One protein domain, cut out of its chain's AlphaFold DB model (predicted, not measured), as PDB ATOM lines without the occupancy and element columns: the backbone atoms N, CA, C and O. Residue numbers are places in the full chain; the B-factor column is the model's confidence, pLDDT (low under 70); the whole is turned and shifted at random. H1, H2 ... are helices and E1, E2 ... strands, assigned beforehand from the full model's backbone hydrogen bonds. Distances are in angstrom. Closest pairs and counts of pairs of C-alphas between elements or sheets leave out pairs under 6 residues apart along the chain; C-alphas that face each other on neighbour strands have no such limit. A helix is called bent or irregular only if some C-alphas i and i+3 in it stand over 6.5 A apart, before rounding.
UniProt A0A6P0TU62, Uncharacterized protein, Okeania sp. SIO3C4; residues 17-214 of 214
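AT A GLANCE: This is residues 17 to 214 of the 214 residues of an uncharacterized protein of Okeania sp. SIO3C4 (UniProt A0A6P0TU62). A twisted sheet of six strands, E1 to E6, forms a wall with H1, H2 and H6 over one of its faces. H3 packs beside it at the E6 end, and from there H4 and H5 reach out to make the far end of the longest axis, with H1 at the other end. The printed part has 198 residues with six named helices and six named strands, in the order H1 H2 E1 E2 E3 E4 E5 E6 H3 H4 H5 H6, and its class is mixed, helices and strands. The sheet runs E1 E2 E3 E4 E5 E6, all antiparallel. The whole is compact, with a radius of gyration of the C-alphas of 16.8 A and spans of 50 by 35 by 29 A.

IN THESE COORDINATES: The strands of the sheet are E1, residues 48 to 51; E2, residues 57 to 61; E3, residues 70 to 77, 20.1 A long from first to last C-alpha; E4, residues 80 to 88, the longest at 25.2 A; E5, residues 99 to 106, 21.5 A; and E6, residues 119 to 124, 13.9 A. C-alpha 80, where E4 begins, is at (25.427, -24.076, -44.520). Before the strands come H1, residues 17 to 24, 10.2 A, beginning with C-alpha 17 at (26.313, -29.079, -65.541), and H2, residues 28 to 42, 21.4 A. After them come H3, residues 149 to 157, 13.9 A; H4, residues 161 to 172, 17.8 A; H5, residues 181 to 190, 14.4 A; and H6, residues 198 to 213, 22.7 A, ending with C-alpha 213 at (46.702, -44.562, -53.343). H3 is irregular, with C-alphas 150 and 153 7.0 A apart.

HOW THE PARTS SIT: The six strands form a meander, each strand the antiparallel neighbour of the one before, and each consecutive pair is a hairpin. Within hydrogen-bond range are N 50 and O 59 of E1 and E2, 2.8 A; N 58 and O 74 of E2 and E3, 2.8 A; N 73 and O 84 of E3 and E4, 2.8 A; N 85 and O 102 of E4 and E5, 2.9 A; and N 103 and O 123 of E5 and E6, 2.8 A. From edge to edge the strands' lines turn by 93 degrees. There are two layers, helices on one face of a sheet, made by H1, H2, H3 and H6 and the six strands. H6 is over E4 and E5 at a height over the sheet of 8.2 A, slantwise to the strands at 43 degrees to E4 on the local plane; its closest C-alphas with E4 are those of Leu 87 and Ala 205, 5.3 A. On the same face, H2 is over E2 and E3 and runs along the strands, at 10 degrees to E2 on the local plane. H2 and H6 are close but not clearly touching, Phe 41 and Ile 206 having the closest C-alphas at 7.5 A. H1, also on that face, is only just over E1 and E2, with 3 C-alphas falling on each. The closest C-alphas of H3 and E6 are those of Trp 121 and Pro 149, 6.1 A. H4 only grazes the sheet with residues 163 to 170, and touches H3 only at the corner, the C-alphas of Ser 157 and Phe 164 being 5.1 A apart. With residues 170 to 171 alone H4 touches H6, closest at the C-alphas of Leu 170 and Lys 207, 5.6 A. H5 is not on the sheet and is close to H4 but not clearly touching, with the C-alphas of Thr 168 and Trp 187 6.6 A apart. Every O i to N i+4 pair is within hydrogen-bond range in H1, H5 and H6; in H2 it is 9 of 11, in H3 3 of 5 and in H4 7 of 8.

THE WHOLE: The C-alphas of Ala 17 and Asp 181, the two farthest apart, are 51.8 A from each other. The printed part has no cut. The links E5 to E6, of 12 residues, and E6 to H3, of 24 residues, are long; in the latter, residues 146 to 147 pair antiparallel with residues 122 to 123 of E6. The mean pLDDT of the printed part is 77.3, and 60 residues are under 70, among them residues 157 to 194.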
ATOM      1  N   ALA A  17      27.556 -29.751 -65.959       62.06
ATOM      2  CA  ALA A  17      26.313 -29.079 -65.541       62.06
ATOM      3  C   ALA A  17      26.039 -29.233 -64.034       62.06
ATOM      4  O   ALA A  17      25.578 -28.309 -63.371       62.06
ATOM      5  N   PHE A  18      26.349 -30.398 -63.465       75.94
ATOM      6  CA  PHE A  18      26.041 -30.699 -62.066       75.94
ATOM      7  C   PHE A  18      26.956 -29.966 -61.076       75.94
ATOM      8  O   PHE A  18      26.466 -29.474 -60.057       75.94
ATOM      9  N   THR A  19      28.248 -29.822 -61.391       82.38
ATOM     10  CA  THR A  19      29.171 -28.983 -60.608       82.38
ATOM     11  C   THR A  19      28.792 -27.509 -60.746       82.38
ATOM     12  O   THR A  19      28.674 -26.826 -59.732       82.38
ATOM     13  N   GLY A  20      28.462 -27.038 -61.958       80.50
ATOM     14  CA  GLY A  20      27.919 -25.690 -62.164       80.50
ATOM     15  C   GLY A  20      26.648 -25.427 -61.344       80.50
ATOM     16  O   GLY A  20      26.542 -24.403 -60.673       80.50
ATOM     17  N   ASN A  21      25.723 -26.392 -61.290       83.75
ATOM     18  CA  ASN A  21      24.515 -26.312 -60.464       83.75
ATOM     19  C   ASN A  21      24.832 -26.251 -58.964       83.75
ATOM     20  O   ASN A  21      24.174 -25.511 -58.233       83.75
ATOM     21  N   PHE A  22      25.845 -26.979 -58.493       87.31
ATOM     22  CA  PHE A  22      26.315 -26.863 -57.113       87.31
ATOM     23  C   PHE A  22      26.903 -25.470 -56.832       87.31
ATOM     24  O   PHE A  22      26.507 -24.827 -55.859       87.31
ATOM     25  N   VAL A  23      27.793 -24.979 -57.704       86.25
ATOM     26  CA  VAL A  23      28.471 -23.677 -57.562       86.25
ATOM     27  C   VAL A  23      27.488 -22.511 -57.644       86.25
ATOM     28  O   VAL A  23      27.600 -21.559 -56.873       86.25
ATOM     29  N   SER A  24      26.480 -22.594 -58.515       85.38
ATOM     30  CA  SER A  24      25.442 -21.562 -58.648       85.38
ATOM     31  C   SER A  24      24.678 -21.314 -57.342       85.38
ATOM     32  O   SER A  24      24.220 -20.201 -57.099       85.38
ATOM     33  N   ARG A  25      24.599 -22.335 -56.479       85.25
ATOM     34  CA  ARG A  25      23.941 -22.286 -55.168       85.25
ATOM     35  C   ARG A  25      24.866 -21.833 -54.040       85.25
ATOM     36  O   ARG A  25      24.407 -21.737 -52.908       85.25
ATOM     37  N   LEU A  26      26.158 -21.639 -54.307       85.88
ATOM     38  CA  LEU A  26      27.089 -21.057 -53.346       85.88
ATOM     39  C   LEU A  26      27.011 -19.534 -53.420       85.88
ATOM     40  O   LEU A  26      27.011 -18.958 -54.518       85.88
ATOM     41  N   ASP A  27      27.043 -18.899 -52.252       84.50
ATOM     42  CA  ASP A  27      27.224 -17.457 -52.152       84.50
ATOM     43  C   ASP A  27      28.551 -17.047 -52.800       84.50
ATOM     44  O   ASP A  27      29.544 -17.782 -52.768       84.50
ATOM     45  N   GLN A  28      28.571 -15.858 -53.405       79.06
ATOM     46  CA  GLN A  28      29.703 -15.364 -54.190       79.06
ATOM     47  C   GLN A  28      31.061 -15.437 -53.454       79.06
ATOM     48  O   GLN A  28      32.024 -15.883 -54.088       79.06
ATOM     49  N   PRO A  29      31.166 -15.115 -52.145       74.81
ATOM     50  CA  PRO A  29      32.426 -15.232 -51.405       74.81
ATOM     51  C   PRO A  29      32.962 -16.669 -51.315       74.81
ATOM     52  O   PRO A  29      34.171 -16.882 -51.259       74.81
ATOM     53  N   PHE A  30      32.083 -17.676 -51.340       85.00
ATOM     54  CA  PHE A  30      32.480 -19.081 -51.219       85.00
ATOM     55  C   PHE A  30      32.927 -19.685 -52.545       85.00
ATOM     56  O   PHE A  30      33.672 -20.663 -52.540       85.00
ATOM     57  N   ARG A  31      32.521 -19.106 -53.683       89.38
ATOM     58  CA  ARG A  31      32.861 -19.631 -55.015       89.38
ATOM     59  C   ARG A  31      34.365 -19.623 -55.270       89.38
ATOM     60  O   ARG A  31      34.902 -20.617 -55.736       89.38
ATOM     61  N   GLN A  32      35.059 -18.542 -54.911       89.75
ATOM     62  CA  GLN A  32      36.509 -18.446 -55.122       89.75
ATOM     63  C   GLN A  32      37.282 -19.472 -54.284       89.75
ATOM     64  O   GLN A  32      38.171 -20.147 -54.799       89.75
ATOM     65  N   ASN A  33      36.924 -19.619 -53.005       91.25
ATOM     66  CA  ASN A  33      37.551 -20.609 -52.127       91.25
ATOM     67  C   ASN A  33      37.208 -22.038 -52.554       91.25
ATOM     68  O   ASN A  33      38.078 -22.907 -52.543       91.25
ATOM     69  N   PHE A  34      35.977 -22.266 -53.018       93.62
ATOM     70  CA  PHE A  34      35.576 -23.533 -53.614       93.62
ATOM     71  C   PHE A  34      36.442 -23.891 -54.826       93.62
ATOM     72  O   PHE A  34      36.979 -24.993 -54.850       93.62
ATOM     73  N   GLU A  35      36.621 -22.988 -55.795       91.00
ATOM     74  CA  GLU A  35      37.418 -23.271 -57.000       91.00
ATOM     75  C   GLU A  35      38.885 -23.565 -56.663       91.00
ATOM     76  O   GLU A  35      39.455 -24.542 -57.153       91.00
ATOM     77  N   LYS A  36      39.486 -22.781 -55.758       92.56
ATOM     78  CA  LYS A  36      40.852 -23.040 -55.271       92.56
ATOM     79  C   LYS A  36      40.967 -24.433 -54.648       92.56
ATOM     80  O   LYS A  36      41.876 -25.194 -54.983       92.56
ATOM     81  N   LEU A  37      40.035 -24.784 -53.763       94.88
ATOM     82  CA  LEU A  37      40.040 -26.069 -53.071       94.88
ATOM     83  C   LEU A  37      39.754 -27.242 -54.023       94.88
ATOM     84  O   LEU A  37      40.390 -28.293 -53.935       94.88
ATOM     85  N   ARG A  38      38.836 -27.051 -54.973       94.19
ATOM     86  CA  ARG A  38      38.518 -28.008 -56.037       94.19
ATOM     87  C   ARG A  38      39.754 -28.341 -56.866       94.19
ATOM     88  O   ARG A  38      40.053 -29.519 -57.051       94.19
ATOM     89  N   LEU A  39      40.496 -27.325 -57.311       93.69
ATOM     90  CA  LEU A  39      41.744 -27.510 -58.056       93.69
ATOM     91  C   LEU A  39      42.786 -28.281 -57.237       93.69
ATOM     92  O   LEU A  39      43.398 -29.210 -57.760       93.69
ATOM     93  N   LYS A  40      42.938 -27.963 -55.942       95.00
ATOM     94  CA  LYS A  40      43.838 -28.704 -55.037       95.00
ATOM     95  C   LYS A  40      43.491 -30.190 -54.936       95.00
ATOM     96  O   LYS A  40      44.397 -31.017 -54.873       95.00
ATOM     97  N   PHE A  41      42.208 -30.546 -54.896       95.31
ATOM     98  CA  PHE A  41      41.796 -31.949 -54.813       95.31
ATOM     99  C   PHE A  41      41.918 -32.682 -56.147       95.31
ATOM    100  O   PHE A  41      42.397 -33.814 -56.165       95.31
ATOM    101  N   LEU A  42      41.514 -32.054 -57.252       93.25
ATOM    102  CA  LEU A  42      41.574 -32.663 -58.583       93.25
ATOM    103  C   LEU A  42      43.002 -32.838 -59.108       93.25
ATOM    104  O   LEU A  42      43.230 -33.720 -59.930       93.25
ATOM    105  N   SER A  43      43.965 -32.054 -58.616       93.25
ATOM    106  CA  SER A  43      45.380 -32.248 -58.949       93.25
ATOM    107  C   SER A  43      46.001 -33.481 -58.285       93.25
ATOM    108  O   SER A  43      47.110 -33.872 -58.649       93.25
ATOM    109  N   GLN A  44      45.317 -34.118 -57.326       92.19
ATOM    110  CA  GLN A  44      45.833 -35.322 -56.681       92.19
ATOM    111  C   GLN A  44      45.604 -36.562 -57.556       92.19
ATOM    112  O   GLN A  44      44.544 -36.707 -58.175       92.19
ATOM    113  N   PRO A  45      46.543 -37.524 -57.582       88.94
ATOM    114  CA  PRO A  45      46.424 -38.672 -58.466       88.94
ATOM    115  C   PRO A  45      45.180 -39.510 -58.149       88.94
ATOM    116  O   PRO A  45      44.829 -39.730 -56.985       88.94
ATOM    117  N   LYS A  46      44.537 -40.021 -59.205       89.38
ATOM    118  CA  LYS A  46      43.355 -40.905 -59.151       89.38
ATOM    119  C   LYS A  46      42.110 -40.286 -58.480       89.38
ATOM    120  O   LYS A  46      41.136 -41.015 -58.263       89.38
ATOM    121  N   VAL A  47      42.109 -38.989 -58.151       91.81
ATOM    122  CA  VAL A  47      40.915 -38.300 -57.640       91.81
ATOM    123  C   VAL A  47      39.938 -38.039 -58.781       91.81
ATOM    124  O   VAL A  47      40.303 -37.539 -59.837       91.81
ATOM    125  N   LYS A  48      38.668 -38.359 -58.536       91.50
ATOM    126  CA  LYS A  48      37.520 -37.970 -59.352       91.50
ATOM    127  C   LYS A  48      36.568 -37.121 -58.515       91.50
ATOM    128  O   LYS A  48      36.434 -37.342 -57.308       91.50
ATOM    129  N   GLU A  49      35.897 -36.183 -59.171       90.69
ATOM    130  CA  GLU A  49      34.792 -35.401 -58.614       90.69
ATOM    131  C   GLU A  49      33.464 -36.109 -58.908       90.69
ATOM    132  O   GLU A  49      33.191 -36.490 -60.043       90.69
ATOM    133  N   MET A  50      32.632 -36.295 -57.882       89.50
ATOM    134  CA  MET A  50      31.299 -36.891 -57.994       89.50
ATOM    135  C   MET A  50      30.280 -35.973 -57.326       89.50
ATOM    136  O   MET A  50      30.384 -35.678 -56.133       89.50
ATOM    137  N   VAL A  51      29.270 -35.539 -58.076       87.25
ATOM    138  CA  VAL A  51      28.221 -34.644 -57.574       87.25
ATOM    139  C   VAL A  51      26.955 -35.443 -57.289       87.25
ATOM    140  O   VAL A  51      26.492 -36.219 -58.119       87.25
ATOM    141  N   SER A  52      26.364 -35.255 -56.108       83.50
ATOM    142  CA  SER A  52      25.066 -35.869 -55.788       83.50
ATOM    143  C   SER A  52      23.974 -35.362 -56.736       83.50
ATOM    144  O   SER A  52      23.967 -34.173 -57.046       83.50
ATOM    145  N   GLY A  53      22.980 -36.192 -57.066       80.44
ATOM    146  CA  GLY A  53      21.848 -35.784 -57.916       80.44
ATOM    147  C   GLY A  53      21.007 -34.614 -57.372       80.44
ATOM    148  O   GLY A  53      20.314 -33.948 -58.126       80.44
ATOM    149  N   SER A  54      21.098 -34.303 -56.072       81.38
ATOM    150  CA  SER A  54      20.468 -33.111 -55.480       81.38
ATOM    151  C   SER A  54      21.289 -31.826 -55.640       81.38
ATOM    152  O   SER A  54      20.826 -30.756 -55.239       81.38
ATOM    153  N   TYR A  55      22.510 -31.915 -56.177       85.31
ATOM    154  CA  TYR A  55      23.491 -30.826 -56.309       85.31
ATOM    155  C   TYR A  55      23.776 -30.106 -54.988       85.31
ATOM    156  O   TYR A  55      24.025 -28.906 -54.958       85.31
ATOM    157  N   ARG A  56      23.685 -30.834 -53.869       88.25
ATOM    158  CA  ARG A  56      23.986 -30.326 -52.521       88.25
ATOM    159  C   ARG A  56      25.270 -30.904 -51.945       88.25
ATOM    160  O   ARG A  56      25.657 -30.537 -50.840       88.25
ATOM    161  N   LYS A  57      25.913 -31.840 -52.646       90.06
ATOM    162  CA  LYS A  57      27.129 -32.515 -52.191       90.06
ATOM    163  C   LYS A  57      28.057 -32.789 -53.365       90.06
ATOM    164  O   LYS A  57      27.594 -33.263 -54.403       90.06
ATOM    165  N   ILE A  58      29.343 -32.558 -53.145       91.94
ATOM    166  CA  ILE A  58      30.441 -32.963 -54.017       91.94
ATOM    167  C   ILE A  58      31.371 -33.858 -53.208       91.94
ATOM    168  O   ILE A  58      31.705 -33.530 -52.069       91.94
ATOM    169  N   LEU A  59      31.761 -34.991 -53.775       92.88
ATOM    170  CA  LEU A  59      32.703 -35.944 -53.203       92.88
ATOM    171  C   LEU A  59      33.944 -36.026 -54.095       92.88
ATOM    172  O   LEU A  59      33.827 -36.183 -55.305       92.88
ATOM    173  N   TYR A  60      35.115 -35.991 -53.470       94.19
ATOM    174  CA  TYR A  60      36.412 -36.221 -54.094       94.19
ATOM    175  C   TYR A  60      36.948 -37.575 -53.621       94.19
ATOM    176  O   TYR A  60      37.091 -37.813 -52.414       94.19
ATOM    177  N   GLY A  61      37.206 -38.491 -54.553       92.62
ATOM    178  CA  GLY A  61      37.605 -39.867 -54.239       92.62
ATOM    179  C   GLY A  61      37.901 -40.717 -55.477       92.62
ATOM    180  O   GLY A  61      37.901 -40.212 -56.593       92.62
ATOM    181  N   THR A  62      38.155 -42.017 -55.303       86.81
ATOM    182  CA  THR A  62      38.477 -42.927 -56.413       86.81
ATOM    183  C   THR A  62      37.181 -43.535 -56.960       86.81
ATOM    184  O   THR A  62      36.777 -44.581 -56.462       86.81
ATOM    185  N   GLY A  63      36.541 -42.887 -57.943       72.69
ATOM    186  CA  GLY A  63      35.447 -43.421 -58.796       72.69
ATOM    187  C   GLY A  63      34.389 -44.320 -58.134       72.69
ATOM    188  O   GLY A  63      34.162 -44.222 -56.942       72.69
ATOM    189  N   ASP A  64      33.750 -45.217 -58.886       56.03
ATOM    190  CA  ASP A  64      32.830 -46.228 -58.335       56.03
ATOM    191  C   ASP A  64      33.497 -47.613 -58.256       56.03
ATOM    192  O   ASP A  64      34.338 -47.957 -59.088       56.03
ATOM    193  N   GLY A  65      33.140 -48.420 -57.244       56.00
ATOM    194  CA  GLY A  65      33.609 -49.807 -57.086       56.00
ATOM    195  C   GLY A  65      33.932 -50.236 -55.645       56.00
ATOM    196  O   GLY A  65      33.896 -49.442 -54.704       56.00
ATOM    197  N   LYS A  66      34.287 -51.519 -55.461       46.25
ATOM    198  CA  LYS A  66      34.575 -52.137 -54.142       46.25
ATOM    199  C   LYS A  66      35.790 -51.537 -53.409       46.25
ATOM    200  O   LYS A  66      35.940 -51.748 -52.210       46.25
ATOM    201  N   THR A  67      36.645 -50.785 -54.103       64.69
ATOM    202  CA  THR A  67      37.884 -50.181 -53.575       64.69
ATOM    203  C   THR A  67      37.799 -48.661 -53.414       64.69
ATOM    204  O   THR A  67      38.830 -48.001 -53.280       64.69
ATOM    205  N   HIS A  68      36.588 -48.098 -53.400       78.62
ATOM    206  CA  HIS A  68      36.366 -46.657 -53.319       78.62
ATOM    207  C   HIS A  68      37.003 -46.016 -52.070       78.62
ATOM    208  O   HIS A  68      36.571 -46.225 -50.930       78.62
ATOM    209  N   LYS A  69      38.027 -45.189 -52.290       88.25
ATOM    210  CA  LYS A  69      38.674 -44.342 -51.285       88.25
ATOM    211  C   LYS A  69      38.131 -42.924 -51.414       88.25
ATOM    212  O   LYS A  69      37.906 -42.429 -52.511       88.25
ATOM    213  N   LYS A  70      37.963 -42.255 -50.276       91.06
ATOM    214  CA  LYS A  70      37.451 -40.884 -50.182       91.06
ATOM    215  C   LYS A  70      38.548 -39.964 -49.652       91.06
ATOM    216  O   LYS A  70      39.271 -40.373 -48.741       91.06
ATOM    217  N   LEU A  71      38.660 -38.777 -50.242       93.94
ATOM    218  CA  LEU A  71      39.582 -37.707 -49.852       93.94
ATOM    219  C   LEU A  71      38.825 -36.613 -49.097       93.94
ATOM    220  O   LEU A  71      39.114 -36.337 -47.934       93.94
ATOM    221  N   ALA A  72      37.825 -36.029 -49.754       95.56
ATOM    222  CA  ALA A  72      37.109 -34.865 -49.259       95.56
ATOM    223  C   ALA A  72      35.655 -34.865 -49.732       95.56
ATOM    224  O   ALA A  72      35.314 -35.482 -50.737       95.56
ATOM    225  N   GLN A  73      34.789 -34.163 -49.014       94.31
ATOM    226  CA  GLN A  73      33.411 -33.922 -49.415       94.31
ATOM    227  C   GLN A  73      33.033 -32.493 -49.043       94.31
ATOM    228  O   GLN A  73      33.276 -32.069 -47.918       94.31
ATOM    229  N   ILE A  74      32.385 -31.779 -49.952       94.12
ATOM    230  CA  ILE A  74      31.834 -30.447 -49.701       94.12
ATOM    231  C   ILE A  74      30.318 -30.554 -49.788       94.12
ATOM    232  O   ILE A  74      29.787 -31.181 -50.706       94.12
ATOM    233  N   THR A  75      29.602 -29.980 -48.829       91.75
ATOM    234  CA  THR A  75      28.135 -29.941 -48.864       91.75
ATOM    235  C   THR A  75      27.632 -28.519 -48.784       91.75
ATOM    236  O   THR A  75      28.145 -27.759 -47.976       91.75
ATOM    237  N   ASN A  76      26.590 -28.209 -49.545       90.12
ATOM    238  CA  ASN A  76      25.835 -26.970 -49.477       90.12
ATOM    239  C   ASN A  76      24.381 -27.325 -49.131       90.12
ATOM    240  O   ASN A  76      23.651 -27.890 -49.951       90.12
ATOM    241  N   THR A  77      23.993 -27.107 -47.876       83.88
ATOM    242  CA  THR A  77      22.674 -27.489 -47.345       83.88
ATOM    243  C   THR A  77      22.062 -26.332 -46.562       83.88
ATOM    244  O   THR A  77      22.728 -25.330 -46.341       83.88
ATOM    245  N   GLY A  78      20.825 -26.483 -46.072       78.19
ATOM    246  CA  GLY A  78      20.221 -25.489 -45.171       78.19
ATOM    247  C   GLY A  78      21.028 -25.240 -43.887       78.19
ATOM    248  O   GLY A  78      20.895 -24.187 -43.286       78.19
ATOM    249  N   ASN A  79      21.920 -26.166 -43.517       74.81
ATOM    250  CA  ASN A  79      22.846 -26.019 -42.389       74.81
ATOM    251  C   ASN A  79      24.178 -25.351 -42.796       74.81
ATOM    252  O   ASN A  79      25.157 -25.431 -42.056       74.81
ATOM    253  N   GLY A  80      24.253 -24.769 -43.995       85.56
ATOM    254  CA  GLY A  80      25.427 -24.076 -44.520       85.56
ATOM    255  C   GLY A  80      26.365 -24.932 -45.375       85.56
ATOM    256  O   GLY A  80      26.114 -26.113 -45.674       85.56
ATOM    257  N   VAL A  81      27.465 -24.288 -45.779       90.44
ATOM    258  CA  VAL A  81      28.560 -24.881 -46.548       90.44
ATOM    259  C   VAL A  81      29.544 -25.546 -45.594       90.44
ATOM    260  O   VAL A  81      30.112 -24.894 -44.729       90.44
ATOM    261  N   ASN A  82      29.752 -26.851 -45.754       91.50
ATOM    262  CA  ASN A  82      30.588 -27.642 -44.855       91.50
ATOM    263  C   ASN A  82      31.632 -28.441 -45.639       91.50
ATOM    264  O   ASN A  82      31.291 -29.110 -46.622       91.50
ATOM    265  N   LEU A  83      32.879 -28.414 -45.162       94.25
ATOM    266  CA  LEU A  83      33.953 -29.294 -45.616       94.25
ATOM    267  C   LEU A  83      34.026 -30.528 -44.721       94.25
ATOM    268  O   LEU A  83      33.987 -30.433 -43.495       94.25
ATOM    269  N   PHE A  84      34.191 -31.685 -45.347       95.00
ATOM    270  CA  PHE A  84      34.535 -32.924 -44.679       95.00
ATOM    271  C   PHE A  84      35.800 -33.512 -45.290       95.00
ATOM    272  O   PHE A  84      35.917 -33.574 -46.514       95.00
ATOM    273  N   LEU A  85      36.708 -34.001 -44.452       94.69
ATOM    274  CA  LEU A  85      37.975 -34.600 -44.868       94.69
ATOM    275  C   LEU A  85      38.124 -35.999 -44.280       94.69
ATOM    276  O   LEU A  85      37.710 -36.252 -43.148       94.69
ATOM    277  N   TRP A  86      38.713 -36.918 -45.044       92.06
ATOM    278  CA  TRP A  86      39.107 -38.227 -44.529       92.06
ATOM    279  C   TRP A  86      40.515 -38.139 -43.953       92.06
ATOM    280  O   TRP A  86      41.499 -38.168 -44.687       92.06
ATOM    281  N   LEU A  87      40.590 -38.036 -42.630       88.62
ATOM    282  CA  LEU A  87      41.833 -37.862 -41.889       88.62
ATOM    283  C   LEU A  87      42.251 -39.163 -41.179       88.62
ATOM    284  O   LEU A  87      41.387 -40.004 -40.896       88.62
ATOM    285  N   PRO A  88      43.551 -39.356 -40.890       82.75
ATOM    286  CA  PRO A  88      44.056 -40.550 -40.214       82.75
ATOM    287  C   PRO A  88      43.553 -40.657 -38.769       82.75
ATOM    288  O   PRO A  88      43.484 -39.663 -38.056       82.75
ATOM    289  N   THR A  89      43.228 -41.866 -38.315       79.12
ATOM    290  CA  THR A  89      42.735 -42.127 -36.947       79.12
ATOM    291  C   THR A  89      43.568 -43.193 -36.243       79.12
ATOM    292  O   THR A  89      44.249 -43.973 -36.896       79.12
ATOM    293  N   ALA A  90      43.468 -43.322 -34.924       69.88
ATOM    294  CA  ALA A  90      43.953 -44.523 -34.250       69.88
ATOM    295  C   ALA A  90      42.987 -45.699 -34.524       69.88
ATOM    296  O   ALA A  90      41.777 -45.529 -34.481       69.88
ATOM    297  N   VAL A  91      43.478 -46.899 -34.832       58.78
ATOM    298  CA  VAL A  91      42.754 -48.163 -34.567       58.78
ATOM    299  C   VAL A  91      43.778 -49.253 -34.327       58.78
ATOM    300  O   VAL A  91      44.848 -49.261 -34.925       58.78
ATOM    301  N   ARG A  92      43.405 -50.204 -33.469       50.88
ATOM    302  CA  ARG A  92      44.235 -51.347 -33.063       50.88
ATOM    303  C   ARG A  92      44.368 -52.447 -34.127       50.88
ATOM    304  O   ARG A  92      45.028 -53.447 -33.885       50.88
ATOM    305  N   THR A  93      43.703 -52.319 -35.272       48.00
ATOM    306  CA  THR A  93      43.608 -53.382 -36.286       48.00
ATOM    307  C   THR A  93      44.674 -53.233 -37.375       48.00
ATOM    308  O   THR A  93      45.008 -52.103 -37.718       48.00
ATOM    309  N   ASN A  94      45.110 -54.347 -37.985       48.22
ATOM    310  CA  ASN A  94      46.084 -54.472 -39.097       48.22
ATOM    311  C   ASN A  94      45.686 -53.773 -40.428       48.22
ATOM    312  O   ASN A  94      46.009 -54.237 -41.520       48.22
ATOM    313  N   ILE A  95      44.947 -52.667 -40.375       52.50
ATOM    314  CA  ILE A  95      44.523 -51.900 -41.545       52.50
ATOM    315  C   ILE A  95      45.662 -50.961 -41.949       52.50
ATOM    316  O   ILE A  95      46.121 -50.155 -41.141       52.50
ATOM    317  N   ARG A  96      46.076 -51.012 -43.224       59.12
ATOM    318  CA  ARG A  96      46.951 -49.995 -43.830       59.12
ATOM    319  C   ARG A  96      46.261 -48.629 -43.731       59.12
ATOM    320  O   ARG A  96      45.302 -48.367 -44.451       59.12
ATOM    321  N   VAL A  97      46.748 -47.792 -42.819       67.69
ATOM    322  CA  VAL A  97      46.301 -46.416 -42.536       67.69
ATOM    323  C   VAL A  97      44.791 -46.285 -42.348       67.69
ATOM    324  O   VAL A  97      44.051 -45.980 -43.293       67.69
ATOM    325  N   PRO A  98      44.297 -46.474 -41.124       75.31
ATOM    326  CA  PRO A  98      42.914 -46.142 -40.845       75.31
ATOM    327  C   PRO A  98      42.636 -44.651 -41.036       75.31
ATOM    328  O   PRO A  98      43.340 -43.794 -40.507       75.31
ATOM    329  N   VAL A  99      41.570 -44.349 -41.770       82.69
ATOM    330  CA  VAL A  99      41.070 -42.985 -41.941       82.69
ATOM    331  C   VAL A  99      39.591 -42.923 -41.623       82.69
ATOM    332  O   VAL A  99      38.851 -43.878 -41.878       82.69
ATOM    333  N   THR A 100      39.136 -41.774 -41.132       86.62
ATOM    334  CA  THR A 100      37.705 -41.499 -41.013       86.62
ATOM    335  C   THR A 100      37.349 -40.083 -41.434       86.62
ATOM    336  O   THR A 100      38.194 -39.203 -41.484       86.62
ATOM    337  N   ARG A 101      36.073 -39.883 -41.768       91.00
ATOM    338  CA  ARG A 101      35.498 -38.607 -42.158       91.00
ATOM    339  C   ARG A 101      35.302 -37.698 -40.944       91.00
ATOM    340  O   ARG A 101      34.545 -38.031 -40.028       91.00
ATOM    341  N   PHE A 102      35.899 -36.520 -41.005       91.94
ATOM    342  CA  PHE A 102      35.715 -35.438 -40.049       91.94
ATOM    343  C   PHE A 102      35.083 -34.227 -40.726       91.94
ATOM    344  O   PHE A 102      35.311 -34.010 -41.912       91.94
ATOM    345  N   GLY A 103      34.257 -33.487 -39.993       93.38
ATOM    346  CA  GLY A 103      33.809 -32.138 -40.335       93.38
ATOM    347  C   GLY A 103      34.473 -31.110 -39.418       93.38
ATOM    348  O   GLY A 103      35.077 -31.481 -38.410       93.38
ATOM    349  N   PHE A 104      34.348 -29.834 -39.763       92.88
ATOM    350  CA  PHE A 104      35.025 -28.740 -39.066       92.88
ATOM    351  C   PHE A 104      34.013 -27.672 -38.673       92.88
ATOM    352  O   PHE A 104      33.227 -27.229 -39.510       92.88
ATOM    353  N   VAL A 105      34.048 -27.263 -37.407       91.69
ATOM    354  CA  VAL A 105      33.373 -26.053 -36.933       91.69
ATOM    355  C   VAL A 105      34.409 -24.948 -36.929       91.69
ATOM    356  O   VAL A 105      35.444 -25.080 -36.278       91.69
ATOM    357  N   LEU A 106      34.149 -23.897 -37.696       92.06
ATOM    358  CA  LEU A 106      35.033 -22.745 -37.791       92.06
ATOM    359  C   LEU A 106      34.690 -21.728 -36.702       92.06
ATOM    360  O   LEU A 106      33.548 -21.686 -36.240       92.06
ATOM    361  N   ALA A 107      35.669 -20.912 -36.320       91.44
ATOM    362  CA  ALA A 107      35.428 -19.788 -35.423       91.44
ATOM    363  C   ALA A 107      34.432 -18.785 -36.044       91.44
ATOM    364  O   ALA A 107      34.179 -18.782 -37.252       91.44
ATOM    365  N   ALA A 108      33.850 -17.916 -35.216       88.81
ATOM    366  CA  ALA A 108      32.898 -16.914 -35.688       88.81
ATOM    367  C   ALA A 108      33.501 -16.025 -36.795       88.81
ATOM    368  O   ALA A 108      34.643 -15.581 -36.687       88.81
ATOM    369  N   ASN A 109      32.699 -15.728 -37.823       88.75
ATOM    370  CA  ASN A 109      33.054 -14.902 -38.990       88.75
ATOM    371  C   ASN A 109      34.126 -15.487 -39.926       88.75
ATOM    372  O   ASN A 109      34.567 -14.808 -40.852       88.75
ATOM    373  N   GLU A 110      34.528 -16.739 -39.723       92.00
ATOM    374  CA  GLU A 110      35.426 -17.439 -40.636       92.00
ATOM    375  C   GLU A 110      34.718 -17.854 -41.932       92.00
ATOM    376  O   GLU A 110      33.507 -18.095 -41.961       92.00
ATOM    377  N   ILE A 111      35.483 -17.959 -43.020       90.19
ATOM    378  CA  ILE A 111      34.966 -18.263 -44.354       90.19
ATOM    379  C   ILE A 111      35.066 -19.775 -44.613       90.19
ATOM    380  O   ILE A 111      36.169 -20.318 -44.713       90.19
ATOM    381  N   PRO A 112      33.938 -20.479 -44.814       88.19
ATOM    382  CA  PRO A 112      33.947 -21.868 -45.245       88.19
ATOM    383  C   PRO A 112      34.856 -22.097 -46.457       88.19
ATOM    384  O   PRO A 112      34.834 -21.336 -47.423       88.19
ATOM    385  N   LEU A 113      35.604 -23.204 -46.424       92.62
ATOM    386  CA  LEU A 113      36.508 -23.659 -47.492       92.62
ATOM    387  C   LEU A 113      37.784 -22.820 -47.682       92.62
ATOM    388  O   LEU A 113      38.586 -23.171 -48.545       92.62
ATOM    389  N   SER A 114      37.993 -21.752 -46.907       93.12
ATOM    390  CA  SER A 114      39.258 -21.012 -46.910       93.12
ATOM    391  C   SER A 114      40.330 -21.771 -46.130       93.12
ATOM    392  O   SER A 114      40.075 -22.218 -45.013       93.12
ATOM    393  N   ASP A 115      41.540 -21.874 -46.684       91.94
ATOM    394  CA  ASP A 115      42.683 -22.484 -45.992       91.94
ATOM    395  C   ASP A 115      43.028 -21.742 -44.696       91.94
ATOM    396  O   ASP A 115      43.420 -22.364 -43.707       91.94
ATOM    397  N   ASP A 116      42.850 -20.422 -44.689       93.75
ATOM    398  CA  ASP A 116      43.215 -19.558 -43.567       93.75
ATOM    399  C   ASP A 116      42.204 -19.603 -42.424       93.75
ATOM    400  O   ASP A 116      42.468 -19.068 -41.346       93.75
ATOM    401  N   SER A 117      41.057 -20.258 -42.627       94.25
ATOM    402  CA  SER A 117      39.994 -20.196 -41.642       94.25
ATOM    403  C   SER A 117      40.281 -20.996 -40.390       94.25
ATOM    404  O   SER A 117      40.624 -22.180 -40.445       94.25
ATOM    405  N   LYS A 118      40.112 -20.334 -39.245       94.19
ATOM    406  CA  LYS A 118      40.387 -20.914 -37.932       94.19
ATOM    407  C   LYS A 118      39.373 -21.993 -37.595       94.19
ATOM    408  O   LYS A 118      38.162 -21.773 -37.648       94.19
ATOM    409  N   VAL A 119      39.880 -23.156 -37.206       92.88
ATOM    410  CA  VAL A 119      39.056 -24.271 -36.741       92.88
ATOM    411  C   VAL A 119      38.860 -24.124 -35.237       92.88
ATOM    412  O   VAL A 119      39.829 -23.999 -34.499       92.88
ATOM    413  N   GLU A 120      37.611 -24.150 -34.785       91.62
ATOM    414  CA  GLU A 120      37.259 -24.179 -33.364       91.62
ATOM    415  C   GLU A 120      37.110 -25.625 -32.875       91.62
ATOM    416  O   GLU A 120      37.618 -25.975 -31.816       91.62
ATOM    417  N   TRP A 121      36.461 -26.484 -33.673       90.75
ATOM    418  CA  TRP A 121      36.265 -27.899 -33.341       90.75
ATOM    419  C   TRP A 121      36.411 -28.807 -34.552       90.75
ATOM    420  O   TRP A 121      35.948 -28.499 -35.654       90.75
ATOM    421  N   ILE A 122      36.970 -29.989 -34.311       90.81
ATOM    422  CA  ILE A 122      36.968 -31.099 -35.259       90.81
ATOM    423  C   ILE A 122      35.918 -32.104 -34.810       90.81
ATOM    424  O   ILE A 122      35.857 -32.492 -33.640       90.81
ATOM    425  N   VAL A 123      35.096 -32.539 -35.759       90.31
ATOM    426  CA  VAL A 123      33.912 -33.349 -35.486       90.31
ATOM    427  C   VAL A 123      34.003 -34.653 -36.248       90.31
ATOM    428  O   VAL A 123      34.112 -34.663 -37.471       90.31
ATOM    429  N   PHE A 124      33.914 -35.782 -35.560       87.25
ATOM    430  CA  PHE A 124      33.741 -37.073 -36.211       87.25
ATOM    431  C   PHE A 124      32.337 -37.169 -36.807       87.25
ATOM    432  O   PHE A 124      31.344 -37.080 -36.084       87.25
ATOM    433  N   THR A 125      32.226 -37.409 -38.117       77.69
ATOM    434  CA  THR A 125      30.916 -37.366 -38.781       77.69
ATOM    435  C   THR A 125      30.602 -38.653 -39.536       77.69
ATOM    436  O   THR A 125      31.262 -39.041 -40.500       77.69
ATOM    437  N   LYS A 126      29.496 -39.297 -39.143       65.19
ATOM    438  CA  LYS A 126      28.788 -40.256 -40.009       65.19
ATOM    439  C   LYS A 126      27.782 -39.539 -40.938       65.19
ATOM    440  O   LYS A 126      27.290 -40.149 -41.880       65.19
ATOM    441  N   GLY A 127      27.517 -38.242 -40.712       61.66
ATOM    442  CA  GLY A 127      26.470 -37.426 -41.354       61.66
ATOM    443  C   GLY A 127      26.833 -35.935 -41.460       61.66
ATOM    444  O   GLY A 127      28.006 -35.610 -41.596       61.66
ATOM    445  N   THR A 128      25.849 -35.036 -41.497       62.88
ATOM    446  CA  THR A 128      26.067 -33.570 -41.458       62.88
ATOM    447  C   THR A 128      26.600 -33.151 -40.079       62.88
ATOM    448  O   THR A 128      26.391 -33.879 -39.111       62.88
ATOM    449  N   VAL A 129      27.304 -32.020 -39.978       71.62
ATOM    450  CA  VAL A 129      27.711 -31.453 -38.680       71.62
ATOM    451  C   VAL A 129      26.464 -30.911 -37.974       71.62
ATOM    452  O   VAL A 129      25.747 -30.099 -38.556       71.62
ATOM    453  N   ASP A 130      26.189 -31.383 -36.756       70.44
ATOM    454  CA  ASP A 130      25.151 -30.829 -35.880       70.44
ATOM    455  C   ASP A 130      25.827 -30.060 -34.745       70.44
ATOM    456  O   ASP A 130      26.533 -30.639 -33.924       70.44
ATOM    457  N   LEU A 131      25.638 -28.744 -34.730       67.38
ATOM    458  CA  LEU A 131      26.287 -27.841 -33.782       67.38
ATOM    459  C   LEU A 131      25.627 -27.849 -32.395       67.38
ATOM    460  O   LEU A 131      26.202 -27.296 -31.459       67.38
ATOM    461  N   LYS A 132      24.438 -28.451 -32.249       65.31
ATOM    462  CA  LYS A 132      23.655 -28.392 -31.004       65.31
ATOM    463  C   LYS A 132      24.099 -29.402 -29.946       65.31
ATOM    464  O   LYS A 132      23.854 -29.173 -28.769       65.31
ATOM    465  N   TYR A 133      24.772 -30.485 -30.340       63.50
ATOM    466  CA  TYR A 133      25.116 -31.591 -29.440       63.50
ATOM    467  C   TYR A 133      26.631 -31.812 -29.367       63.50
ATOM    468  O   TYR A 133      27.195 -32.705 -30.009       63.50
ATOM    469  N   LYS A 134      27.295 -30.985 -28.550       73.31
ATOM    470  CA  LYS A 134      28.705 -31.154 -28.173       73.31
ATOM    471  C   LYS A 134      28.799 -32.059 -26.940       73.31
ATOM    472  O   LYS A 134      28.886 -31.580 -25.817       73.31
ATOM    473  N   GLU A 135      28.768 -33.372 -27.146       68.75
ATOM    474  CA  GLU A 135      28.972 -34.346 -26.067       68.75
ATOM    475  C   GLU A 135      30.338 -35.029 -26.178       68.75
ATOM    476  O   GLU A 135      30.698 -35.584 -27.227       68.75
ATOM    477  N   LEU A 136      31.074 -35.046 -25.063       67.38
ATOM    478  CA  LEU A 136      32.294 -35.832 -24.899       67.38
ATOM    479  C   LEU A 136      31.944 -37.321 -24.948       67.38
ATOM    480  O   LEU A 136      31.463 -37.922 -23.993       67.38
ATOM    481  N   SER A 137      32.174 -37.922 -26.107       79.12
ATOM    482  CA  SER A 137      32.029 -39.356 -26.331       79.12
ATOM    483  C   SER A 137      33.049 -39.811 -27.363       79.12
ATOM    484  O   SER A 137      33.532 -39.010 -28.162       79.12
ATOM    485  N   PHE A 138      33.386 -41.096 -27.360       79.88
ATOM    486  CA  PHE A 138      34.369 -41.666 -28.277       79.88
ATOM    487  C   PHE A 138      33.678 -42.449 -29.395       79.88
ATOM    488  O   PHE A 138      32.584 -42.995 -29.226       79.88
ATOM    489  N   ASN A 139      34.293 -42.483 -30.572       77.00
ATOM    490  CA  ASN A 139      33.850 -43.334 -31.670       77.00
ATOM    491  C   ASN A 139      34.457 -44.746 -31.554       77.00
ATOM    492  O   ASN A 139      35.322 -45.015 -30.726       77.00
ATOM    493  N   LYS A 140      34.045 -45.654 -32.446       74.12
ATOM    494  CA  LYS A 140      34.572 -47.032 -32.511       74.12
ATOM    495  C   LYS A 140      36.080 -47.135 -32.805       74.12
ATOM    496  O   LYS A 140      36.650 -48.208 -32.664       74.12
ATOM    497  N   ASN A 141      36.698 -46.038 -33.240       71.50
ATOM    498  CA  ASN A 141      38.129 -45.922 -33.501       71.50
ATOM    499  C   ASN A 141      38.872 -45.304 -32.296       71.50
ATOM    500  O   ASN A 141      40.042 -44.970 -32.402       71.50
ATOM    501  N   GLY A 142      38.207 -45.096 -31.153       72.31
ATOM    502  CA  GLY A 142      38.822 -44.497 -29.966       72.31
ATOM    503  C   GLY A 142      39.127 -43.000 -30.083       72.31
ATOM    504  O   GLY A 142      39.768 -42.450 -29.196       72.31
ATOM    505  N   MET A 143      38.658 -42.318 -31.135       78.69
ATOM    506  CA  MET A 143      38.769 -40.858 -31.246       78.69
ATOM    507  C   MET A 143      37.597 -40.194 -30.533       78.69
ATOM    508  O   MET A 143      36.461 -40.671 -30.643       78.69
ATOM    509  N   ALA A 144      37.842 -39.057 -29.887       82.25
ATOM    510  CA  ALA A 144      36.764 -38.199 -29.419       82.25
ATOM    511  C   ALA A 144      35.876 -37.775 -30.606       82.25
ATOM    512  O   ALA A 144      36.368 -37.479 -31.699       82.25
ATOM    513  N   LYS A 145      34.552 -37.779 -30.416       86.25
ATOM    514  CA  LYS A 145      33.604 -37.309 -31.437       86.25
ATOM    515  C   LYS A 145      33.750 -35.816 -31.697       86.25
ATOM    516  O   LYS A 145      33.502 -35.381 -32.816       86.25
ATOM    517  N   TRP A 146      34.157 -35.081 -30.674       88.25
ATOM    518  CA  TRP A 146      34.465 -33.664 -30.698       88.25
ATOM    519  C   TRP A 146      35.820 -33.488 -30.037       88.25
ATOM    520  O   TRP A 146      36.010 -33.947 -28.910       88.25
ATOM    521  N   CYS A 147      36.758 -32.855 -30.724       86.00
ATOM    522  CA  CYS A 147      38.013 -32.452 -30.112       86.00
ATOM    523  C   CYS A 147      38.412 -31.060 -30.571       86.00
ATOM    524  O   CYS A 147      38.105 -30.634 -31.692       86.00
ATOM    525  N   GLU A 148      39.108 -30.362 -29.683       86.62
ATOM    526  CA  GLU A 148      39.795 -29.141 -30.059       86.62
ATOM    527  C   GLU A 148      40.895 -29.461 -31.083       86.62
ATOM    528  O   GLU A 148      41.493 -30.546 -31.036       86.62
ATOM    529  N   PRO A 149      41.213 -28.512 -31.978       87.25
ATOM    530  CA  PRO A 149      42.286 -28.641 -32.953       87.25
ATOM    531  C   PRO A 149      43.595 -29.181 -32.356       87.25
ATOM    532  O   PRO A 149      44.176 -30.149 -32.848       87.25
ATOM    533  N   THR A 150      44.015 -28.610 -31.227       79.00
ATOM    534  CA  THR A 150      45.227 -28.973 -30.475       79.00
ATOM    535  C   THR A 150      45.259 -30.424 -30.016       79.00
ATOM    536  O   THR A 150      46.328 -31.018 -29.908       79.00
ATOM    537  N   GLN A 151      44.096 -31.019 -29.763       79.00
ATOM    538  CA  GLN A 151      43.985 -32.370 -29.229       79.00
ATOM    539  C   GLN A 151      43.899 -33.431 -30.330       79.00
ATOM    540  O   GLN A 151      44.047 -34.620 -30.052       79.00
ATOM    541  N   TYR A 152      43.680 -33.035 -31.588       83.38
ATOM    542  CA  TYR A 152      43.495 -33.970 -32.695       83.38
ATOM    543  C   TYR A 152      44.663 -34.939 -32.867       83.38
ATOM    544  O   TYR A 152      44.459 -36.151 -32.894       83.38
ATOM    545  N   LEU A 153      45.884 -34.404 -32.959       76.44
ATOM    546  CA  LEU A 153      47.102 -35.199 -33.138       76.44
ATOM    547  C   LEU A 153      47.321 -36.157 -31.966       76.44
ATOM    548  O   LEU A 153      47.697 -37.313 -32.170       76.44
ATOM    549  N   HIS A 154      47.043 -35.685 -30.747       74.94
ATOM    550  CA  HIS A 154      47.076 -36.517 -29.555       74.94
ATOM    551  C   HIS A 154      46.114 -37.696 -29.722       74.94
ATOM    552  O   HIS A 154      46.574 -38.830 -29.794       74.94
ATOM    553  N   PHE A 155      44.816 -37.451 -29.926       76.19
ATOM    554  CA  PHE A 155      43.828 -38.524 -30.091       76.19
ATOM    555  C   PHE A 155      44.132 -39.458 -31.269       76.19
ATOM    556  O   PHE A 155      44.004 -40.674 -31.129       76.19
ATOM    557  N   ALA A 156      44.598 -38.924 -32.401       75.44
ATOM    558  CA  ALA A 156      44.958 -39.710 -33.582       75.44
ATOM    559  C   ALA A 156      46.144 -40.658 -33.339       75.44
ATOM    560  O   ALA A 156      46.323 -41.605 -34.105       75.44
ATOM    561  N   SER A 157      46.929 -40.431 -32.283       68.50
ATOM    562  CA  SER A 157      48.106 -41.229 -31.930       68.50
ATOM    563  C   SER A 157      47.950 -42.065 -30.653       68.50
ATOM    564  O   SER A 157      48.813 -42.903 -30.382       68.50
ATOM    565  N   ILE A 158      46.858 -41.915 -29.888       68.12
ATOM    566  CA  ILE A 158      46.637 -42.692 -28.655       68.12
ATOM    567  C   ILE A 158      46.624 -44.197 -28.962       68.12
ATOM    568  O   ILE A 158      45.819 -44.694 -29.748       68.12
ATOM    569  N   GLY A 159      47.495 -44.944 -28.278       55.41
ATOM    570  CA  GLY A 159      47.464 -46.409 -28.250       55.41
ATOM    571  C   GLY A 159      47.896 -47.114 -29.540       55.41
ATOM    572  O   GLY A 159      47.614 -48.304 -29.679       55.41
ATOM    573  N   SER A 160      48.564 -46.423 -30.473       52.09
ATOM    574  CA  SER A 160      49.111 -47.026 -31.697       52.09
ATOM    575  C   SER A 160      50.555 -46.588 -31.946       52.09
ATOM    576  O   SER A 160      50.810 -45.448 -32.332       52.09
ATOM    577  N   TYR A 161      51.499 -47.524 -31.798       49.28
ATOM    578  CA  TYR A 161      52.919 -47.306 -32.104       49.28
ATOM    579  C   TYR A 161      53.163 -46.965 -33.590       49.28
ATOM    580  O   TYR A 161      54.102 -46.243 -33.906       49.28
ATOM    581  N   ASN A 162      52.287 -47.418 -34.499       48.44
ATOM    582  CA  ASN A 162      52.445 -47.245 -35.951       48.44
ATOM    583  C   ASN A 162      51.756 -45.989 -36.511       48.44
ATOM    584  O   ASN A 162      52.189 -45.450 -37.529       48.44
ATOM    585  N   THR A 163      50.681 -45.507 -35.874       50.31
ATOM    586  CA  THR A 163      49.920 -44.347 -36.383       50.31
ATOM    587  C   THR A 163      50.674 -43.038 -36.166       50.31
ATOM    588  O   THR A 163      50.592 -42.143 -37.005       50.31
ATOM    589  N   PHE A 164      51.447 -42.947 -35.080       51.50
ATOM    590  CA  PHE A 164      52.288 -41.786 -34.804       51.50
ATOM    591  C   PHE A 164      53.356 -41.610 -35.883       51.50
ATOM    592  O   PHE A 164      53.377 -40.559 -36.512       51.50
ATOM    593  N   SER A 165      54.138 -42.658 -36.171       50.25
ATOM    594  CA  SER A 165      55.185 -42.633 -37.199       50.25
ATOM    595  C   SER A 165      54.626 -42.313 -38.581       50.25
ATOM    596  O   SER A 165      55.191 -41.518 -39.315       50.25
ATOM    597  N   LEU A 166      53.461 -42.858 -38.931       52.44
ATOM    598  CA  LEU A 166      52.809 -42.569 -40.204       52.44
ATOM    599  C   LEU A 166      52.340 -41.113 -40.328       52.44
ATOM    600  O   LEU A 166      52.495 -40.518 -41.390       52.44
ATOM    601  N   LEU A 167      51.765 -40.535 -39.274       57.47
ATOM    602  CA  LEU A 167      51.366 -39.128 -39.258       57.47
ATOM    603  C   LEU A 167      52.592 -38.209 -39.387       57.47
ATOM    604  O   LEU A 167      52.518 -37.220 -40.115       57.47
ATOM    605  N   THR A 168      53.724 -38.604 -38.785       55.31
ATOM    606  CA  THR A 168      55.052 -38.003 -39.003       55.31
ATOM    607  C   THR A 168      55.445 -38.065 -40.473       55.31
ATOM    608  O   THR A 168      55.624 -37.024 -41.095       55.31
ATOM    609  N   TYR A 169      55.519 -39.274 -41.046       58.66
ATOM    610  CA  TYR A 169      55.971 -39.529 -42.415       58.66
ATOM    611  C   TYR A 169      55.102 -38.819 -43.451       58.66
ATOM    612  O   TYR A 169      55.609 -38.269 -44.427       58.66
ATOM    613  N   LEU A 170      53.791 -38.773 -43.208       54.62
ATOM    614  CA  LEU A 170      52.841 -38.050 -44.034       54.62
ATOM    615  C   LEU A 170      53.066 -36.550 -43.951       54.62
ATOM    616  O   LEU A 170      53.120 -35.917 -44.993       54.62
ATOM    617  N   LEU A 171      53.225 -35.964 -42.764       54.50
ATOM    618  CA  LEU A 171      53.371 -34.514 -42.633       54.50
ATOM    619  C   LEU A 171      54.718 -33.990 -43.150       54.50
ATOM    620  O   LEU A 171      54.749 -32.858 -43.636       54.50
ATOM    621  N   ILE A 172      55.764 -34.817 -43.183       52.69
ATOM    622  CA  ILE A 172      57.088 -34.451 -43.727       52.69
ATOM    623  C   ILE A 172      57.379 -35.007 -45.136       52.69
ATOM    624  O   ILE A 172      58.408 -34.679 -45.712       52.69
ATOM    625  N   GLY A 173      56.472 -35.792 -45.732       45.72
ATOM    626  CA  GLY A 173      56.567 -36.231 -47.134       45.72
ATOM    627  C   GLY A 173      57.501 -37.419 -47.419       45.72
ATOM    628  O   GLY A 173      57.940 -37.566 -48.558       45.72
ATOM    629  N   LEU A 174      57.790 -38.274 -46.433       45.22
ATOM    630  CA  LEU A 174      58.767 -39.373 -46.537       45.22
ATOM    631  C   LEU A 174      58.120 -40.777 -46.581       45.22
ATOM    632  O   LEU A 174      56.994 -40.983 -46.128       45.22
ATOM    633  N   THR A 175      58.859 -41.758 -47.117       44.47
ATOM    634  CA  THR A 175      58.544 -43.208 -47.112       44.47
ATOM    635  C   THR A 175      59.638 -43.951 -46.327       44.47
ATOM    636  O   THR A 175      60.802 -43.660 -46.587       44.47
ATOM    637  N   PRO A 176      59.322 -44.855 -45.374       49.75
ATOM    638  CA  PRO A 176      60.307 -45.244 -44.361       49.75
ATOM    639  C   PRO A 176      61.009 -46.579 -44.618       49.75
ATOM    640  O   PRO A 176      60.348 -47.527 -45.021       49.75
ATOM    641  N   ASP A 177      62.281 -46.649 -44.203       46.44
ATOM    642  CA  ASP A 177      62.920 -47.880 -43.694       46.44
ATOM    643  C   ASP A 177      63.688 -47.670 -42.361       46.44
ATOM    644  O   ASP A 177      63.875 -48.617 -41.605       46.44
ATOM    645  N   ALA A 178      64.024 -46.434 -41.966       52.50
ATOM    646  CA  ALA A 178      64.425 -46.092 -40.593       52.50
ATOM    647  C   ALA A 178      64.107 -44.612 -40.304       52.50
ATOM    648  O   ALA A 178      64.403 -43.750 -41.124       52.50
ATOM    649  N   MET A 179      63.470 -44.310 -39.165       55.44
ATOM    650  CA  MET A 179      63.235 -42.926 -38.713       55.44
ATOM    651  C   MET A 179      64.538 -42.362 -38.142       55.44
ATOM    652  O   MET A 179      65.079 -42.964 -37.213       55.44
ATOM    653  N   SER A 180      65.027 -41.235 -38.659       61.38
ATOM    654  CA  SER A 180      66.222 -40.587 -38.107       61.38
ATOM    655  C   SER A 180      65.913 -39.887 -36.773       61.38
ATOM    656  O   SER A 180      64.759 -39.588 -36.447       61.38
ATOM    657  N   ASP A 181      66.943 -39.596 -35.976       61.03
ATOM    658  CA  ASP A 181      66.785 -38.792 -34.756       61.03
ATOM    659  C   ASP A 181      66.358 -37.343 -35.067       61.03
ATOM    660  O   ASP A 181      65.646 -36.718 -34.279       61.03
ATOM    661  N   GLU A 182      66.696 -36.832 -36.252       56.91
ATOM    662  CA  GLU A 182      66.257 -35.523 -36.753       56.91
ATOM    663  C   GLU A 182      64.744 -35.496 -37.012       56.91
ATOM    664  O   GLU A 182      64.063 -34.557 -36.583       56.91
ATOM    665  N   ASP A 183      64.189 -36.561 -37.603       53.31
ATOM    666  CA  ASP A 183      62.739 -36.724 -37.764       53.31
ATOM    667  C   ASP A 183      62.043 -36.752 -36.397       53.31
ATOM    668  O   ASP A 183      61.001 -36.120 -36.205       53.31
ATOM    669  N   ARG A 184      62.644 -37.421 -35.405       56.09
ATOM    670  CA  ARG A 184      62.124 -37.500 -34.029       56.09
ATOM    671  C   ARG A 184      62.124 -36.136 -33.319       56.09
ATOM    672  O   ARG A 184      61.159 -35.821 -32.615       56.09
ATOM    673  N   VAL A 185      63.160 -35.314 -33.505       58.09
ATOM    674  CA  VAL A 185      63.255 -33.943 -32.958       58.09
ATOM    675  C   VAL A 185      62.253 -33.006 -33.631       58.09
ATOM    676  O   VAL A 185      61.500 -32.314 -32.935       58.09
ATOM    677  N   CYS A 186      62.166 -33.039 -34.964       46.50
ATOM    678  CA  CYS A 186      61.142 -32.321 -35.722       46.50
ATOM    679  C   CYS A 186      59.743 -32.681 -35.199       46.50
ATOM    680  O   CYS A 186      58.900 -31.812 -34.987       46.50
ATOM    681  N   TRP A 187      59.511 -33.946 -34.863       51.16
ATOM    682  CA  TRP A 187      58.211 -34.411 -34.401       51.16
ATOM    683  C   TRP A 187      57.859 -34.039 -32.959       51.16
ATOM    684  O   TRP A 187      56.712 -33.688 -32.661       51.16
ATOM    685  N   ASN A 188      58.846 -33.989 -32.066       52.41
ATOM    686  CA  ASN A 188      58.659 -33.339 -30.770       52.41
ATOM    687  C   ASN A 188      58.350 -31.837 -30.921       52.41
ATOM    688  O   ASN A 188      57.634 -31.298 -30.082       52.41
ATOM    689  N   SER A 189      58.785 -31.178 -32.005       49.56
ATOM    690  CA  SER A 189      58.372 -29.797 -32.301       49.56
ATOM    691  C   SER A 189      56.896 -29.693 -32.711       49.56
ATOM    692  O   SER A 189      56.233 -28.729 -32.338       49.56
ATOM    693  N   TYR A 190      56.333 -30.707 -33.380       49.81
ATOM    694  CA  TYR A 190      54.907 -30.747 -33.730       49.81
ATOM    695  C   TYR A 190      53.987 -30.942 -32.520       49.81
ATOM    696  O   TYR A 190      52.847 -30.490 -32.567       49.81
ATOM    697  N   LYS A 191      54.479 -31.503 -31.401       49.22
ATOM    698  CA  LYS A 191      53.759 -31.436 -30.109       49.22
ATOM    699  C   LYS A 191      53.503 -29.992 -29.666       49.22
ATOM    700  O   LYS A 191      52.548 -29.743 -28.939       49.22
ATOM    701  N   ASN A 192      54.332 -29.058 -30.133       51.12
ATOM    702  CA  ASN A 192      54.237 -27.633 -29.837       51.12
ATOM    703  C   ASN A 192      53.599 -26.837 -30.990       51.12
ATOM    704  O   ASN A 192      53.382 -25.633 -30.854       51.12
ATOM    705  N   GLN A 193      53.277 -27.483 -32.120       55.78
ATOM    706  CA  GLN A 193      52.539 -26.860 -33.215       55.78
ATOM    707  C   GLN A 193      51.040 -27.041 -32.992       55.78
ATOM    708  O   GLN A 193      50.527 -28.141 -32.814       55.78
ATOM    709  N   THR A 194      50.313 -25.934 -33.024       60.53
ATOM    710  CA  THR A 194      48.856 -25.930 -32.930       60.53
ATOM    711  C   THR A 194      48.294 -25.978 -34.354       60.53
ATOM    712  O   THR A 194      48.525 -25.027 -35.106       60.53
ATOM    713  N   PRO A 195      47.567 -27.027 -34.767       71.50
ATOM    714  CA  PRO A 195      46.898 -27.031 -36.063       71.50
ATOM    715  C   PRO A 195      45.732 -26.029 -36.017       71.50
ATOM    716  O   PRO A 195      44.650 -26.343 -35.539       71.50
ATOM    717  N   LYS A 196      45.975 -24.781 -36.429       73.00
ATOM    718  CA  LYS A 196      45.041 -23.660 -36.200       73.00
ATOM    719  C   LYS A 196      44.003 -23.486 -37.306       73.00
ATOM    720  O   LYS A 196      42.855 -23.160 -37.012       73.00
ATOM    721  N   ASN A 197      44.393 -23.721 -38.556       91.50
ATOM    722  CA  ASN A 197      43.595 -23.332 -39.714       91.50
ATOM    723  C   ASN A 197      43.217 -24.541 -40.576       91.50
ATOM    724  O   ASN A 197      43.883 -25.580 -40.548       91.50
ATOM    725  N   LEU A 198      42.153 -24.394 -41.360       93.38
ATOM    726  CA  LEU A 198      41.582 -25.444 -42.202       93.38
ATOM    727  C   LEU A 198      42.594 -26.018 -43.208       93.38
ATOM    728  O   LEU A 198      42.603 -27.229 -43.441       93.38
ATOM    729  N   GLY A 199      43.485 -25.175 -43.737       92.69
ATOM    730  CA  GLY A 199      44.534 -25.545 -44.690       92.69
ATOM    731  C   GLY A 199      45.449 -26.652 -44.172       92.69
ATOM    732  O   GLY A 199      45.757 -27.593 -44.900       92.69
ATOM    733  N   TRP A 200      45.782 -26.630 -42.878       89.31
ATOM    734  CA  TRP A 200      46.602 -27.675 -42.259       89.31
ATOM    735  C   TRP A 200      45.932 -29.057 -42.356       89.31
ATOM    736  O   TRP A 200      46.577 -30.060 -42.670       89.31
ATOM    737  N   TYR A 201      44.612 -29.117 -42.145       91.50
ATOM    738  CA  TYR A 201      43.846 -30.363 -42.246       91.50
ATOM    739  C   TYR A 201      43.661 -30.813 -43.695       91.50
ATOM    740  O   TYR A 201      43.686 -32.016 -43.964       91.50
ATOM    741  N   ILE A 202      43.487 -29.864 -44.622       94.19
ATOM    742  CA  ILE A 202      43.412 -30.124 -46.067       94.19
ATOM    743  C   ILE A 202      44.705 -30.792 -46.539       94.19
ATOM    744  O   ILE A 202      44.652 -31.861 -47.156       94.19
ATOM    745  N   ASP A 203      45.855 -30.228 -46.177       88.88
ATOM    746  CA  ASP A 203      47.162 -30.778 -46.528       88.88
ATOM    747  C   ASP A 203      47.357 -32.169 -45.924       88.88
ATOM    748  O   ASP A 203      47.773 -33.101 -46.618       88.88
ATOM    749  N   LEU A 204      46.988 -32.357 -44.652       85.88
ATOM    750  CA  LEU A 204      47.051 -33.671 -44.016       85.88
ATOM    751  C   LEU A 204      46.187 -34.712 -44.752       85.88
ATOM    752  O   LEU A 204      46.638 -35.844 -44.965       85.88
ATOM    753  N   ALA A 205      44.969 -34.354 -45.165       90.69
ATOM    754  CA  ALA A 205      44.086 -35.241 -45.924       90.69
ATOM    755  C   ALA A 205      44.700 -35.631 -47.279       90.69
ATOM    756  O   ALA A 205      44.692 -36.811 -47.642       90.69
ATOM    757  N   ILE A 206      45.282 -34.663 -47.995       90.31
ATOM    758  CA  ILE A 206      45.951 -34.875 -49.286       90.31
ATOM    759  C   ILE A 206      47.165 -35.797 -49.137       90.31
ATOM    760  O   ILE A 206      47.308 -36.768 -49.884       90.31
ATOM    761  N   LYS A 207      48.027 -35.555 -48.147       84.25
ATOM    762  CA  LYS A 207      49.204 -36.407 -47.925       84.25
ATOM    763  C   LYS A 207      48.777 -37.831 -47.561       84.25
ATOM    764  O   LYS A 207      49.270 -38.798 -48.146       84.25
ATOM    765  N   THR A 208      47.787 -37.963 -46.677       82.00
ATOM    766  CA  THR A 208      47.193 -39.260 -46.308       82.00
ATOM    767  C   THR A 208      46.631 -39.992 -47.526       82.00
ATOM    768  O   THR A 208      46.821 -41.200 -47.676       82.00
ATOM    769  N   TRP A 209      45.954 -39.272 -48.420       86.50
ATOM    770  CA  TRP A 209      45.470 -39.809 -49.685       86.50
ATOM    771  C   TRP A 209      46.606 -40.338 -50.557       86.50
ATOM    772  O   TRP A 209      46.569 -41.508 -50.942       86.50
ATOM    773  N   ASN A 210      47.630 -39.521 -50.803       83.31
ATOM    774  CA  ASN A 210      48.760 -39.868 -51.666       83.31
ATOM    775  C   ASN A 210      49.512 -41.108 -51.179       83.31
ATOM    776  O   ASN A 210      49.960 -41.910 -51.993       83.31
ATOM    777  N   TYR A 211      49.598 -41.327 -49.869       77.44
ATOM    778  CA  TYR A 211      50.130 -42.579 -49.333       77.44
ATOM    779  C   TYR A 211      49.192 -43.763 -49.576       77.44
ATOM    780  O   TYR A 211      49.628 -44.839 -49.964       77.44
ATOM    781  N   ARG A 212      47.885 -43.580 -49.357       78.31
ATOM    782  CA  ARG A 212      46.901 -44.661 -49.486       78.31
ATOM    783  C   ARG A 212      46.671 -45.102 -50.926       78.31
ATOM    784  O   ARG A 212      46.127 -46.189 -51.108       78.31
ATOM    785  N   ILE A 213      46.952 -44.266 -51.921       76.94
ATOM    786  CA  ILE A 213      46.702 -44.562 -53.343       76.94
ATOM    787  C   ILE A 213      47.925 -45.081 -54.116       76.94
ATOM    788  O   ILE A 213      47.745 -45.506 -55.269       76.94
ATOM    789  N   LYS A 214      49.109 -45.047 -53.488       65.44
ATOM    790  CA  LYS A 214      50.285 -45.842 -53.865       65.44
ATOM    791  C   LYS A 214      50.004 -47.320 -53.587       65.44
ATOM    792  O   LYS A 214      50.343 -48.128 -54.471       65.44
TER     793      LYS A 214